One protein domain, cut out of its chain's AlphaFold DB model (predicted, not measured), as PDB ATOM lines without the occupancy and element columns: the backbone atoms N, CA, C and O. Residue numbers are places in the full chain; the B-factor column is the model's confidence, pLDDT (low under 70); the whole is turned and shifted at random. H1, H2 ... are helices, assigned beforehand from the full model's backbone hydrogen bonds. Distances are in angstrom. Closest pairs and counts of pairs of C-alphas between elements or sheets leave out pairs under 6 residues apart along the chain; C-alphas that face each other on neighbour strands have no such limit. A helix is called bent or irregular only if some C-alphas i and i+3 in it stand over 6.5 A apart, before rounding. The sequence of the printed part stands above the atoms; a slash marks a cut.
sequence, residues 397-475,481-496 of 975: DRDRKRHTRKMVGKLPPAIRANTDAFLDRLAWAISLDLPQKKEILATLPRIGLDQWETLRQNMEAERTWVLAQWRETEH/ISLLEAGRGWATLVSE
ATOM      1  N   ASP A 397     383.104 394.027 432.832       71.06
ATOM      2  CA  ASP A 397     382.618 393.209 431.703       71.06
ATOM      3  C   ASP A 397     382.039 394.052 430.559       71.06
ATOM      4  O   ASP A 397     382.046 393.657 429.390       71.06
ATOM      5  N   ARG A 398     381.515 395.235 430.898       73.94
ATOM      6  CA  ARG A 398     380.996 396.202 429.938       73.94
ATOM      7  C   ARG A 398     382.117 396.820 429.105       73.94
ATOM      8  O   ARG A 398     381.936 396.953 427.894       73.94
ATOM      9  N   ASP A 399     383.244 397.159 429.721       69.31
ATOM     10  CA  ASP A 399     384.411 397.726 429.041       69.31
ATOM     11  C   ASP A 399     385.075 396.686 428.143       69.31
ATOM     12  O   ASP A 399     385.311 396.959 426.966       69.31
ATOM     13  N   ARG A 400     385.226 395.448 428.630       72.12
ATOM     14  CA  ARG A 400     385.721 394.317 427.828       72.12
ATOM     15  C   ARG A 400     384.857 394.104 426.585       72.12
ATOM     16  O   ARG A 400     385.347 394.216 425.467       72.12
ATOM     17  N   LYS A 401     383.536 393.945 426.756       75.69
ATOM     18  CA  LYS A 401     382.581 393.770 425.639       75.69
ATOM     19  C   LYS A 401     382.552 394.955 424.672       75.69
ATOM     20  O   LYS A 401     382.212 394.770 423.500       75.69
ATOM     21  N   ARG A 402     382.831 396.168 425.155       79.00
ATOM     22  CA  ARG A 402     382.926 397.380 424.332       79.00
ATOM     23  C   ARG A 402     384.188 397.352 423.470       79.00
ATOM     24  O   ARG A 402     384.068 397.577 422.268       79.00
ATOM     25  N   HIS A 403     385.346 397.034 424.049       76.19
ATOM     26  CA  HIS A 403     386.609 396.925 423.315       76.19
ATOM     27  C   HIS A 403     386.596 395.762 422.320       76.19
ATOM     28  O   HIS A 403     386.931 395.977 421.158       76.19
ATOM     29  N   THR A 404     386.082 394.583 422.698       79.06
ATOM     30  CA  THR A 404     385.900 393.452 421.768       79.06
ATOM     31  C   THR A 404     385.082 393.875 420.549       79.06
ATOM     32  O   THR A 404     385.539 393.749 419.419       79.06
ATOM     33  N   ARG A 405     383.891 394.465 420.753       78.81
ATOM     34  CA  ARG A 405     383.030 394.916 419.641       78.81
ATOM     35  C   ARG A 405     383.691 395.951 418.741       78.81
ATOM     36  O   ARG A 405     383.359 396.013 417.562       78.81
ATOM     37  N   LYS A 406     384.566 396.784 419.295       78.38
ATOM     38  CA  LYS A 406     385.274 397.810 418.535       78.38
ATOM     39  C   LYS A 406     386.424 397.221 417.716       78.38
ATOM     40  O   LYS A 406     386.592 397.639 416.579       78.38
ATOM     41  N   MET A 407     387.157 396.248 418.259       78.25
ATOM     42  CA  MET A 407     388.276 395.597 417.568       78.25
ATOM     43  C   MET A 407     387.827 394.640 416.467       78.25
ATOM     44  O   MET A 407     388.401 394.656 415.389       78.25
ATOM     45  N   VAL A 408     386.795 393.826 416.715       74.88
ATOM     46  CA  VAL A 408     386.374 392.779 415.764       74.88
ATOM     47  C   VAL A 408     385.104 393.113 414.976       74.88
ATOM     48  O   VAL A 408     384.681 392.350 414.111       74.88
ATOM     49  N   GLY A 409     384.459 394.247 415.262       74.94
ATOM     50  CA  GLY A 409     383.226 394.652 414.590       74.94
ATOM     51  C   GLY A 409     382.072 393.651 414.763       74.94
ATOM     52  O   GLY A 409     381.917 392.999 415.800       74.94
ATOM     53  N   LYS A 410     381.203 393.552 413.747       70.31
ATOM     54  CA  LYS A 410     380.128 392.547 413.696       70.31
ATOM     55  C   LYS A 410     380.642 391.285 413.002       70.31
ATOM     56  O   LYS A 410     380.629 391.218 411.781       70.31
ATOM     57  N   LEU A 411     381.035 390.287 413.786       68.56
ATOM     58  CA  LEU A 411     381.440 388.982 413.260       68.56
ATOM     59  C   LEU A 411     380.231 388.080 412.925       68.56
ATOM     60  O   LEU A 411     379.203 388.134 413.621       68.56
ATOM     61  N   PRO A 412     380.345 387.192 411.917       63.56
ATOM     62  CA  PRO A 412     379.379 386.124 411.663       63.56
ATOM     63  C   PRO A 412     379.109 385.262 412.915       63.56
ATOM     64  O   PRO A 412     380.000 385.088 413.750       63.56
ATOM     65  N   PRO A 413     377.888 384.713 413.099       66.50
ATOM     66  CA  PRO A 413     377.543 383.879 414.260       66.50
ATOM     67  C   PRO A 413     378.513 382.716 414.521       66.50
ATOM     68  O   PRO A 413     378.842 382.467 415.675       66.50
ATOM     69  N   ALA A 414     379.002 382.059 413.463       62.97
ATOM     70  CA  ALA A 414     379.921 380.921 413.559       62.97
ATOM     71  C   ALA A 414     381.298 381.292 414.142       62.97
ATOM     72  O   ALA A 414     381.903 380.494 414.848       62.97
ATOM     73  N   ILE A 415     381.763 382.523 413.903       66.56
ATOM     74  CA  ILE A 415     383.067 383.016 414.372       66.56
ATOM     75  C   ILE A 415     382.951 383.602 415.790       66.56
ATOM     76  O   ILE A 415     383.870 383.491 416.601       66.56
ATOM     77  N   ARG A 416     381.783 384.167 416.138       70.38
ATOM     78  CA  ARG A 416     381.546 384.833 417.431       70.38
ATOM     79  C   ARG A 416     381.856 383.963 418.652       70.38
ATOM     80  O   ARG A 416     382.349 384.504 419.639       70.38
ATOM     81  N   ALA A 417     381.601 382.655 418.577       68.38
ATOM     82  CA  ALA A 417     381.821 381.717 419.681       68.38
ATOM     83  C   ALA A 417     383.299 381.578 420.099       68.38
ATOM     84  O   ALA A 417     383.563 381.264 421.254       68.38
ATOM     85  N   ASN A 418     384.246 381.865 419.195       70.00
ATOM     86  CA  ASN A 418     385.689 381.704 419.422       70.00
ATOM     87  C   ASN A 418     386.462 383.034 419.383       70.00
ATOM     88  O   ASN A 418     387.683 383.036 419.239       70.00
ATOM     89  N   THR A 419     385.764 384.168 419.501       77.56
ATOM     90  CA  THR A 419     386.372 385.506 419.373       77.56
ATOM     91  C   THR A 419     387.484 385.734 420.394       77.56
ATOM     92  O   THR A 419     388.551 386.210 420.024       77.56
ATOM     93  N   ASP A 420     387.263 385.368 421.658       80.19
ATOM     94  CA  ASP A 420     388.264 385.560 422.714       80.19
ATOM     95  C   ASP A 420     389.509 384.707 422.462       80.19
ATOM     96  O   ASP A 420     390.616 385.229 422.442       80.19
ATOM     97  N   ALA A 421     389.321 383.429 422.125       79.19
ATOM     98  CA  ALA A 421     390.422 382.522 421.814       79.19
ATOM     99  C   ALA A 421     391.206 382.933 420.550       79.19
ATOM    100  O   ALA A 421     392.376 382.585 420.396       79.19
ATOM    101  N   PHE A 422     390.566 383.632 419.610       82.06
ATOM    102  CA  PHE A 422     391.233 384.219 418.452       82.06
ATOM    103  C   PHE A 422     392.034 385.466 418.836       82.06
ATOM    104  O   PHE A 422     393.186 385.594 418.432       82.06
ATOM    105  N   LEU A 423     391.444 386.364 419.628       85.38
ATOM    106  CA  LEU A 423     392.121 387.572 420.099       85.38
ATOM    107  C   LEU A 423     393.312 387.235 420.997       85.38
ATOM    108  O   LEU A 423     394.326 387.918 420.902       85.38
ATOM    109  N   ASP A 424     393.231 386.165 421.792       83.31
ATOM    110  CA  ASP A 424     394.375 385.640 422.544       83.31
ATOM    111  C   ASP A 424     395.509 385.262 421.584       83.31
ATOM    112  O   ASP A 424     396.626 385.743 421.719       83.31
ATOM    113  N   ARG A 425     395.228 384.475 420.540       81.81
ATOM    114  CA  ARG A 425     396.253 384.086 419.552       81.81
ATOM    115  C   ARG A 425     396.852 385.280 418.817       81.81
ATOM    116  O   ARG A 425     398.063 385.338 418.647       81.81
ATOM    117  N   LEU A 426     396.021 386.241 418.417       83.00
ATOM    118  CA  LEU A 426     396.475 387.436 417.709       83.00
ATOM    119  C   LEU A 426     397.316 388.358 418.606       83.00
ATOM    120  O   LEU A 426     398.273 388.974 418.133       83.00
ATOM    121  N   ALA A 427     396.990 388.432 419.901       80.25
ATOM    122  CA  ALA A 427     397.808 389.134 420.883       80.25
ATOM    123  C   ALA A 427     399.226 388.553 420.930       80.25
ATOM    124  O   ALA A 427     400.195 389.315 420.930       80.25
ATOM    125  N   TRP A 428     399.322 387.221 420.882       78.62
ATOM    126  CA  TRP A 428     400.551 386.450 421.085       78.62
ATOM    127  C   TRP A 428     401.339 386.100 419.825       78.62
ATOM    128  O   TRP A 428     402.428 385.547 419.942       78.62
ATOM    129  N   ALA A 429     400.838 386.449 418.642       80.44
ATOM    130  CA  ALA A 429     401.597 386.341 417.403       80.44
ATOM    131  C   ALA A 429     402.756 387.354 417.416       80.44
ATOM    132  O   ALA A 429     402.526 388.571 417.379       80.44
ATOM    133  N   ILE A 430     403.985 386.845 417.514       75.56
ATOM    134  CA  ILE A 430     405.233 387.618 417.518       75.56
ATOM    135  C   ILE A 430     405.733 387.901 416.098       75.56
ATOM    136  O   ILE A 430     406.490 388.842 415.890       75.56
ATOM    137  N   SER A 431     405.269 387.123 415.118       71.00
ATOM    138  CA  SER A 431     405.543 387.312 413.692       71.00
ATOM    139  C   SER A 431     404.804 388.507 413.079       71.00
ATOM    140  O   SER A 431     405.116 388.904 411.954       71.00
ATOM    141  N   LEU A 432     403.824 389.061 413.805       71.81
ATOM    142  CA  LEU A 432     402.945 390.129 413.342       71.81
ATOM    143  C   LEU A 432     403.273 391.456 414.028       71.81
ATOM    144  O   LEU A 432     403.187 391.579 415.255       71.81
ATOM    145  N   ASP A 433     403.550 392.479 413.227       72.81
ATOM    146  CA  ASP A 433     403.732 393.846 413.703       72.81
ATOM    147  C   ASP A 433     402.390 394.568 413.960       72.81
ATOM    148  O   ASP A 433     401.290 394.055 413.722       72.81
ATOM    149  N   LEU A 434     402.458 395.786 414.505       77.44
ATOM    150  CA  LEU A 434     401.264 396.579 414.813       77.44
ATOM    151  C   LEU A 434     400.415 396.912 413.562       77.44
ATOM    152  O   LEU A 434     399.192 396.734 413.634       77.44
ATOM    153  N   PRO A 435     400.980 397.407 412.441       75.50
ATOM    154  CA  PRO A 435     400.241 397.577 411.187       75.50
ATOM    155  C   PRO A 435     399.498 396.318 410.727       75.50
ATOM    156  O   PRO A 435     398.295 396.389 410.469       75.50
ATOM    157  N   GLN A 436     400.166 395.165 410.711       71.69
ATOM    158  CA  GLN A 436     399.595 393.886 410.285       71.69
ATOM    159  C   GLN A 436     398.461 393.442 411.208       71.69
ATOM    160  O   GLN A 436     397.384 393.061 410.744       71.69
ATOM    161  N   LYS A 437     398.634 393.567 412.532       81.38
ATOM    162  CA  LYS A 437     397.561 393.289 413.503       81.38
ATOM    163  C   LYS A 437     396.344 394.197 413.283       81.38
ATOM    164  O   LYS A 437     395.209 393.724 413.364       81.38
ATOM    165  N   LYS A 438     396.547 395.485 412.968       80.81
ATOM    166  CA  LYS A 438     395.457 396.426 412.633       80.81
ATOM    167  C   LYS A 438     394.736 396.029 411.345       80.81
ATOM    168  O   LYS A 438     393.508 396.085 411.302       80.81
ATOM    169  N   GLU A 439     395.476 395.630 410.319       74.62
ATOM    170  CA  GLU A 439     394.923 395.205 409.033       74.62
ATOM    171  C   GLU A 439     394.108 393.914 409.155       74.62
ATOM    172  O   GLU A 439     392.973 393.849 408.674       74.62
ATOM    173  N   ILE A 440     394.621 392.925 409.890       75.44
ATOM    174  CA  ILE A 440     393.885 391.701 410.224       75.44
ATOM    175  C   ILE A 440     392.566 392.064 410.911       75.44
ATOM    176  O   ILE A 440     391.497 391.688 410.438       75.44
ATOM    177  N   LEU A 441     392.597 392.869 411.976       79.69
ATOM    178  CA  LEU A 441     391.378 393.271 412.686       79.69
ATOM    179  C   LEU A 441     390.380 394.032 411.795       79.69
ATOM    180  O   LEU A 441     389.171 393.819 411.900       79.69
ATOM    181  N   ALA A 442     390.865 394.883 410.889       77.06
ATOM    182  CA  ALA A 442     390.029 395.635 409.954       77.06
ATOM    183  C   ALA A 442     389.377 394.752 408.875       77.06
ATOM    184  O   ALA A 442     388.287 395.071 408.387       77.06
ATOM    185  N   THR A 443     390.028 393.650 408.502       69.75
ATOM    186  CA  THR A 443     389.555 392.710 407.477       69.75
ATOM    187  C   THR A 443     388.650 391.620 408.046       69.75
ATOM    188  O   THR A 443     387.761 391.161 407.330       69.75
ATOM    189  N   LEU A 444     388.771 391.277 409.335       71.75
ATOM    190  CA  LEU A 444     387.972 390.240 410.013       71.75
ATOM    191  C   LEU A 444     386.454 390.279 409.750       71.75
ATOM    192  O   LEU A 444     385.870 389.214 409.555       71.75
ATOM    193  N   PRO A 445     385.771 391.442 409.702       72.31
ATOM    194  CA  PRO A 445     384.337 391.482 409.400       72.31
ATOM    195  C   PRO A 445     383.973 391.051 407.968       72.31
ATOM    196  O   PRO A 445     382.787 390.949 407.660       72.31
ATOM    197  N   ARG A 446     384.966 390.879 407.084       64.56
ATOM    198  CA  ARG A 446     384.816 390.655 405.636       64.56
ATOM    199  C   ARG A 446     385.412 389.330 405.147       64.56
ATOM    200  O   ARG A 446     385.255 389.031 403.969       64.56
ATOM    201  N   ILE A 447     386.098 388.565 406.001       62.56
ATOM    202  CA  ILE A 447     386.715 387.288 405.610       62.56
ATOM    203  C   ILE A 447     385.767 386.102 405.831       62.56
ATOM    204  O   ILE A 447     384.935 386.113 406.742       62.56
ATOM    205  N   GLY A 448     385.903 385.074 404.991       63.44
ATOM    206  CA  GLY A 448     385.149 383.821 405.100       63.44
ATOM    207  C   GLY A 448     385.648 382.911 406.229       63.44
ATOM    208  O   GLY A 448     386.731 383.113 406.779       63.44
ATOM    209  N   LEU A 449     384.869 381.873 406.558       64.38
ATOM    210  CA  LEU A 449     385.200 380.921 407.630       64.38
ATOM    211  C   LEU A 449     386.526 380.181 407.370       64.38
ATOM    212  O   LEU A 449     387.328 380.051 408.287       64.38
ATOM    213  N   ASP A 450     386.794 379.783 406.125       57.88
ATOM    214  CA  ASP A 450     388.028 379.075 405.749       57.88
ATOM    215  C   ASP A 450     389.274 379.958 405.883       57.88
ATOM    216  O   ASP A 450     390.329 379.512 406.332       57.88
ATOM    217  N   GLN A 451     389.151 381.244 405.542       60.03
ATOM    218  CA  GLN A 451     390.230 382.222 405.697       60.03
ATOM    219  C   GLN A 451     390.512 382.495 407.176       60.03
ATOM    220  O   GLN A 451     391.668 382.584 407.586       60.03
ATOM    221  N   TRP A 452     389.456 382.585 407.987       70.06
ATOM    222  CA  TRP A 452     389.574 382.714 409.435       70.06
ATOM    223  C   TRP A 452     390.250 381.488 410.064       70.06
ATOM    224  O   TRP A 452     391.140 381.629 410.900       70.06
ATOM    225  N   GLU A 453     389.872 380.288 409.626       66.69
ATOM    226  CA  GLU A 453     390.434 379.027 410.108       66.69
ATOM    227  C   GLU A 453     391.902 378.860 409.690       66.69
ATOM    228  O   GLU A 453     392.728 378.454 410.505       66.69
ATOM    229  N   THR A 454     392.260 379.280 408.475       65.38
ATOM    230  CA  THR A 454     393.655 379.321 408.001       65.38
ATOM    231  C   THR A 454     394.502 380.262 408.857       65.38
ATOM    232  O   THR A 454     395.573 379.889 409.330       65.38
ATOM    233  N   LEU A 455     394.005 381.474 409.125       68.50
ATOM    234  CA  LEU A 455     394.692 382.436 409.986       68.50
ATOM    235  C   LEU A 455     394.874 381.885 411.410       68.50
ATOM    236  O   LEU A 455     395.948 382.009 411.999       68.50
ATOM    237  N   ARG A 456     393.843 381.227 411.952       73.69
ATOM    238  CA  ARG A 456     393.902 380.552 413.255       73.69
ATOM    239  C   ARG A 456     394.965 379.450 413.278       73.69
ATOM    240  O   ARG A 456     395.703 379.358 414.257       73.69
ATOM    241  N   GLN A 457     395.033 378.624 412.236       69.75
ATOM    242  CA  GLN A 457     396.009 377.537 412.115       69.75
ATOM    243  C   GLN A 457     397.438 378.068 411.994       69.75
ATOM    244  O   GLN A 457     398.319 377.551 412.674       69.75
ATOM    245  N   ASN A 458     397.656 379.135 411.224       65.69
ATOM    246  CA  ASN A 458     398.970 379.762 411.085       65.69
ATOM    247  C   ASN A 458     399.487 380.307 412.424       65.69
ATOM    248  O   ASN A 458     400.620 380.022 412.799       65.69
ATOM    249  N   MET A 459     398.646 381.014 413.187       72.94
ATOM    250  CA  MET A 459     399.035 381.508 414.517       72.94
ATOM    251  C   MET A 459     399.279 380.365 415.520       72.94
ATOM    252  O   MET A 459     400.127 380.481 416.401       72.94
ATOM    253  N   GLU A 460     398.568 379.238 415.403       72.62
ATOM    254  CA  GLU A 460     398.827 378.058 416.244       72.62
ATOM    255  C   GLU A 460     400.132 377.345 415.853       72.62
ATOM    256  O   GLU A 460     400.873 376.882 416.725       72.62
ATOM    257  N   ALA A 461     400.444 377.284 414.556       66.06
ATOM    258  CA  ALA A 461     401.712 376.761 414.057       66.06
ATOM    259  C   ALA A 461     402.883 377.629 414.535       66.06
ATOM    260  O   ALA A 461     403.847 377.099 415.083       66.06
ATOM    261  N   GLU A 462     402.765 378.953 414.433       71.62
ATOM    262  CA  GLU A 462     403.742 379.897 414.981       71.62
ATOM    263  C   GLU A 462     403.949 379.680 416.484       71.62
ATOM    264  O   GLU A 462     405.076 379.503 416.934       71.62
ATOM    265  N   ARG A 463     402.871 379.621 417.270       74.25
ATOM    266  CA  ARG A 463     402.963 379.370 418.714       74.25
ATOM    267  C   ARG A 463     403.695 378.063 419.023       74.25
ATOM    268  O   ARG A 463     404.531 378.018 419.922       74.25
ATOM    269  N   THR A 464     403.382 377.001 418.284       70.62
ATOM    270  CA  THR A 464     404.038 375.695 418.439       70.62
ATOM    271  C   THR A 464     405.533 375.789 418.139       70.62
ATOM    272  O   THR A 464     406.341 375.223 418.873       70.62
ATOM    273  N   TRP A 465     405.899 376.546 417.104       72.38
ATOM    274  CA  TRP A 465     407.284 376.811 416.733       72.38
ATOM    275  C   TRP A 465     408.036 377.589 417.818       72.38
ATOM    276  O   TRP A 465     409.075 377.126 418.285       72.38
ATOM    277  N   VAL A 466     407.485 378.707 418.298       71.50
ATOM    278  CA  VAL A 466     408.105 379.522 419.359       71.50
ATOM    279  C   VAL A 466     408.373 378.689 420.613       71.50
ATOM    280  O   VAL A 466     409.451 378.763 421.202       71.50
ATOM    281  N   LEU A 467     407.420 377.835 420.999       73.06
ATOM    282  CA  LEU A 467     407.570 376.926 422.139       73.06
ATOM    283  C   LEU A 467     408.667 375.869 421.938       73.06
ATOM    284  O   LEU A 467     409.221 375.374 422.925       73.06
ATOM    285  N   ALA A 468     408.966 375.490 420.695       67.75
ATOM    286  CA  ALA A 468     410.075 374.599 420.380       67.75
ATOM    287  C   ALA A 468     411.419 375.335 420.488       67.75
ATOM    288  O   ALA A 468     412.311 374.849 421.179       67.75
ATOM    289  N   GLN A 469     411.522 376.526 419.894       68.44
ATOM    290  CA  GLN A 469     412.748 377.333 419.861       68.44
ATOM    291  C   GLN A 469     413.166 377.865 421.229       68.44
ATOM    292  O   GLN A 469     414.348 377.907 421.549       68.44
ATOM    293  N   TRP A 470     412.202 378.208 422.087       75.12
ATOM    294  CA  TRP A 470     412.469 378.686 423.448       75.12
ATOM    295  C   TRP A 470     413.342 377.731 424.293       75.12
ATOM    296  O   TRP A 470     413.958 378.131 425.287       75.12
ATOM    297  N   ARG A 471     413.404 376.450 423.907       68.12
ATOM    298  CA  ARG A 471     414.238 375.435 424.564       68.12
ATOM    299  C   ARG A 471     415.730 375.709 424.403       68.12
ATOM    300  O   ARG A 471     416.485 375.380 425.312       68.12
ATOM    301  N   GLU A 472     416.131 376.308 423.291       65.31
ATOM    302  CA  GLU A 472     417.524 376.585 422.962       65.31
ATOM    303  C   GLU A 472     417.919 377.953 423.519       65.31
ATOM    304  O   GLU A 472     417.268 378.967 423.260       65.31
ATOM    305  N   THR A 473     418.970 377.981 424.342       65.00
ATOM    306  CA  THR A 473     419.414 379.182 425.066       65.00
ATOM    307  C   THR A 473     419.768 380.331 424.126       65.00
ATOM    308  O   THR A 473     419.439 381.481 424.427       65.00
ATOM    309  N   GLU A 474     420.341 380.026 422.960       64.19
ATOM    310  CA  GLU A 474     420.705 381.006 421.932       64.19
ATOM    311  C   GLU A 474     419.497 381.752 421.336       64.19
ATOM    312  O   GLU A 474     419.584 382.946 421.040       64.19
ATOM    313  N   HIS A 475     418.335 381.098 421.253       68.19
ATOM    314  CA  HIS A 475     417.115 381.660 420.669       68.19
ATOM    315  C   HIS A 475     416.274 382.473 421.668       68.19
ATOM    316  O   HIS A 475     415.397 383.244 421.267       68.19
ATOM    317  N   ILE A 481     412.756 389.717 422.578       74.50
ATOM    318  CA  ILE A 481     412.639 391.007 421.876       74.50
ATOM    319  C   ILE A 481     411.346 391.029 421.052       74.50
ATOM    320  O   ILE A 481     410.512 391.914 421.245       74.50
ATOM    321  N   SER A 482     411.116 390.007 420.221       77.06
ATOM    322  CA  SER A 482     409.901 389.920 419.401       77.06
ATOM    323  C   SER A 482     408.623 389.848 420.242       77.06
ATOM    324  O   SER A 482     407.620 390.478 419.905       77.06
ATOM    325  N   LEU A 483     408.645 389.134 421.376       78.38
ATOM    326  CA  LEU A 483     407.519 389.079 422.313       78.38
ATOM    327  C   LEU A 483     407.203 390.458 422.910       78.38
ATOM    328  O   LEU A 483     406.032 390.827 423.032       78.38
ATOM    329  N   LEU A 484     408.228 391.236 423.262       75.19
ATOM    330  CA  LEU A 484     408.064 392.585 423.800       75.19
ATOM    331  C   LEU A 484     407.492 393.557 422.778       75.19
ATOM    332  O   LEU A 484     406.553 394.293 423.092       75.19
ATOM    333  N   GLU A 485     408.027 393.549 421.562       74.94
ATOM    334  CA  GLU A 485     407.548 394.384 420.460       74.94
ATOM    335  C   GLU A 485     406.084 394.070 420.135       74.94
ATOM    336  O   GLU A 485     405.225 394.964 420.127       74.94
ATOM    337  N   ALA A 486     405.766 392.783 419.971       77.56
ATOM    338  CA  ALA A 486     404.418 392.306 419.700       77.56
ATOM    339  C   ALA A 486     403.440 392.650 420.834       77.56
ATOM    340  O   ALA A 486     402.315 393.093 420.564       77.56
ATOM    341  N   GLY A 487     403.869 392.487 422.089       77.44
ATOM    342  CA  GLY A 487     403.092 392.800 423.287       77.44
ATOM    343  C   GLY A 487     402.812 394.295 423.445       77.44
ATOM    344  O   GLY A 487     401.690 394.674 423.781       77.44
ATOM    345  N   ARG A 488     403.780 395.169 423.140       74.50
ATOM    346  CA  ARG A 488     403.595 396.635 423.150       74.50
ATOM    347  C   ARG A 488     402.652 397.104 422.053       74.50
ATOM    348  O   ARG A 488     401.760 397.917 422.317       74.50
ATOM    349  N   GLY A 489     402.817 396.582 420.837       76.88
ATOM    350  CA  GLY A 489     401.893 396.841 419.733       76.88
ATOM    351  C   GLY A 489     400.464 396.461 420.119       76.88
ATOM    352  O   GLY A 489     399.539 397.266 419.989       76.88
ATOM    353  N   TRP A 490     400.294 395.276 420.706       82.38
ATOM    354  CA  TRP A 490     399.000 394.824 421.208       82.38
ATOM    355  C   TRP A 490     398.443 395.714 422.327       82.38
ATOM    356  O   TRP A 490     397.288 396.138 422.267       82.38
ATOM    357  N   ALA A 491     399.265 396.071 423.315       76.88
ATOM    358  CA  ALA A 491     398.866 396.952 424.410       76.88
ATOM    359  C   ALA A 491     398.391 398.320 423.905       76.88
ATOM    360  O   ALA A 491     397.381 398.840 424.381       76.88
ATOM    361  N   THR A 492     399.068 398.872 422.896       76.62
ATOM    362  CA  THR A 492     398.689 400.127 422.226       76.62
ATOM    363  C   THR A 492     397.319 400.004 421.563       76.62
ATOM    364  O   THR A 492     396.479 400.899 421.669       76.62
ATOM    365  N   LEU A 493     397.067 398.863 420.921       79.25
ATOM    366  CA  LEU A 493     395.821 398.577 420.224       79.25
ATOM    367  C   LEU A 493     394.632 398.425 421.186       79.25
ATOM    368  O   LEU A 493     393.557 398.964 420.920       79.25
ATOM    369  N   VAL A 494     394.827 397.748 422.321       78.31
ATOM    370  CA  VAL A 494     393.777 397.529 423.333       78.31
ATOM    371  C   VAL A 494     393.500 398.784 424.170       78.31
ATOM    372  O   VAL A 494     392.343 399.060 424.487       78.31
ATOM    373  N   SER A 495     394.533 399.559 424.514       70.44
ATOM    374  CA  SER A 495     394.413 400.772 425.345       70.44
ATOM    375  C   SER A 495     393.967 402.025 424.579       70.44
ATOM    376  O   SER A 495     393.695 403.055 425.197       70.44
ATOM    377  N   GLU A 496     393.853 401.948 423.247       68.75
ATOM    378  CA  GLU A 496     393.473 403.073 422.378       68.75
ATOM    379  C   GLU A 496     394.332 404.327 422.617       68.75
ATOM    380  O   GLU A 496     393.811 405.442 422.657       68.75
TER     381      GLU A 496
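AT A GLANCE: This is residues 397 to 475 and 481 to 496 of the 975 residues of the protein "Tfp pilus assembly protein PilF" of Candidatus Kentron sp. TC (UniProt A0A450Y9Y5). The longest helix, H5, runs along one side of a short core helix, H3, with H4 and H6 on its other sides. H1 stands crosswise at one end of this group, a tight link joins it to the small H2, and residues 467 to 474, of which 467 to 469 belong to H5, stick out. The printed part has 95 residues with six named helices, H1 to H6 in chain order, and no named strand: all helix, mostly crossed. It is compact, with a radius of gyration of the C-alphas of 14.0 A and spans of 43 by 30 by 24 A.

IN THESE COORDINATES: H5, residues 449 to 469, measures 30.4 A from C-alpha 449 at (385.200, 380.921, 407.630) to C-alpha 469. H3 is residues 419 to 428, 14.3 A. H4, residues 434 to 446, 19.7 A, is irregular: C-alphas 442 and 445 are 7.1 A apart. H6, residues 481 to 495, 21.0 A, ends at C-alpha 495 at (394.413, 400.772, 425.345). H1 is residues 397 to 408, 16.4 A; H2 is residues 413 to 416, 5.2 A.

HOW THE PARTS SIT: H5 touches H3 with residues 456 to 463 alone, closest C-alphas Met 459 and Arg 425, 6.3 A, at a steep tilt of 40 degrees. H3 touches H6, closest C-alphas Ala 427 and Trp 490, 5.8 A. H6 touches H4, closest C-alphas Gly 489 and Leu 434, 5.0 A. H1 touches H4, closest C-alphas Val 408 and Leu 441, 5.9 A, about perpendicular at 87 degrees. H5 and H6 are apart. Every O i to N i+4 pair is within hydrogen-bond range in H1, H3, H5 and H6, and 7 of 9 in H4; H2 is too short for one.

THE WHOLE: The C-alphas of Pro 413 and Glu 474, the two farthest apart, are 43.9 A apart. Residues 476 to 480 are not printed, and C-alphas 475 and 481 are 10.4 A apart across the cut. Of the links printed whole, each is tight. Mean pLDDT of the printed part is 73.0; 28 residues are under 70, among them 446 to 451.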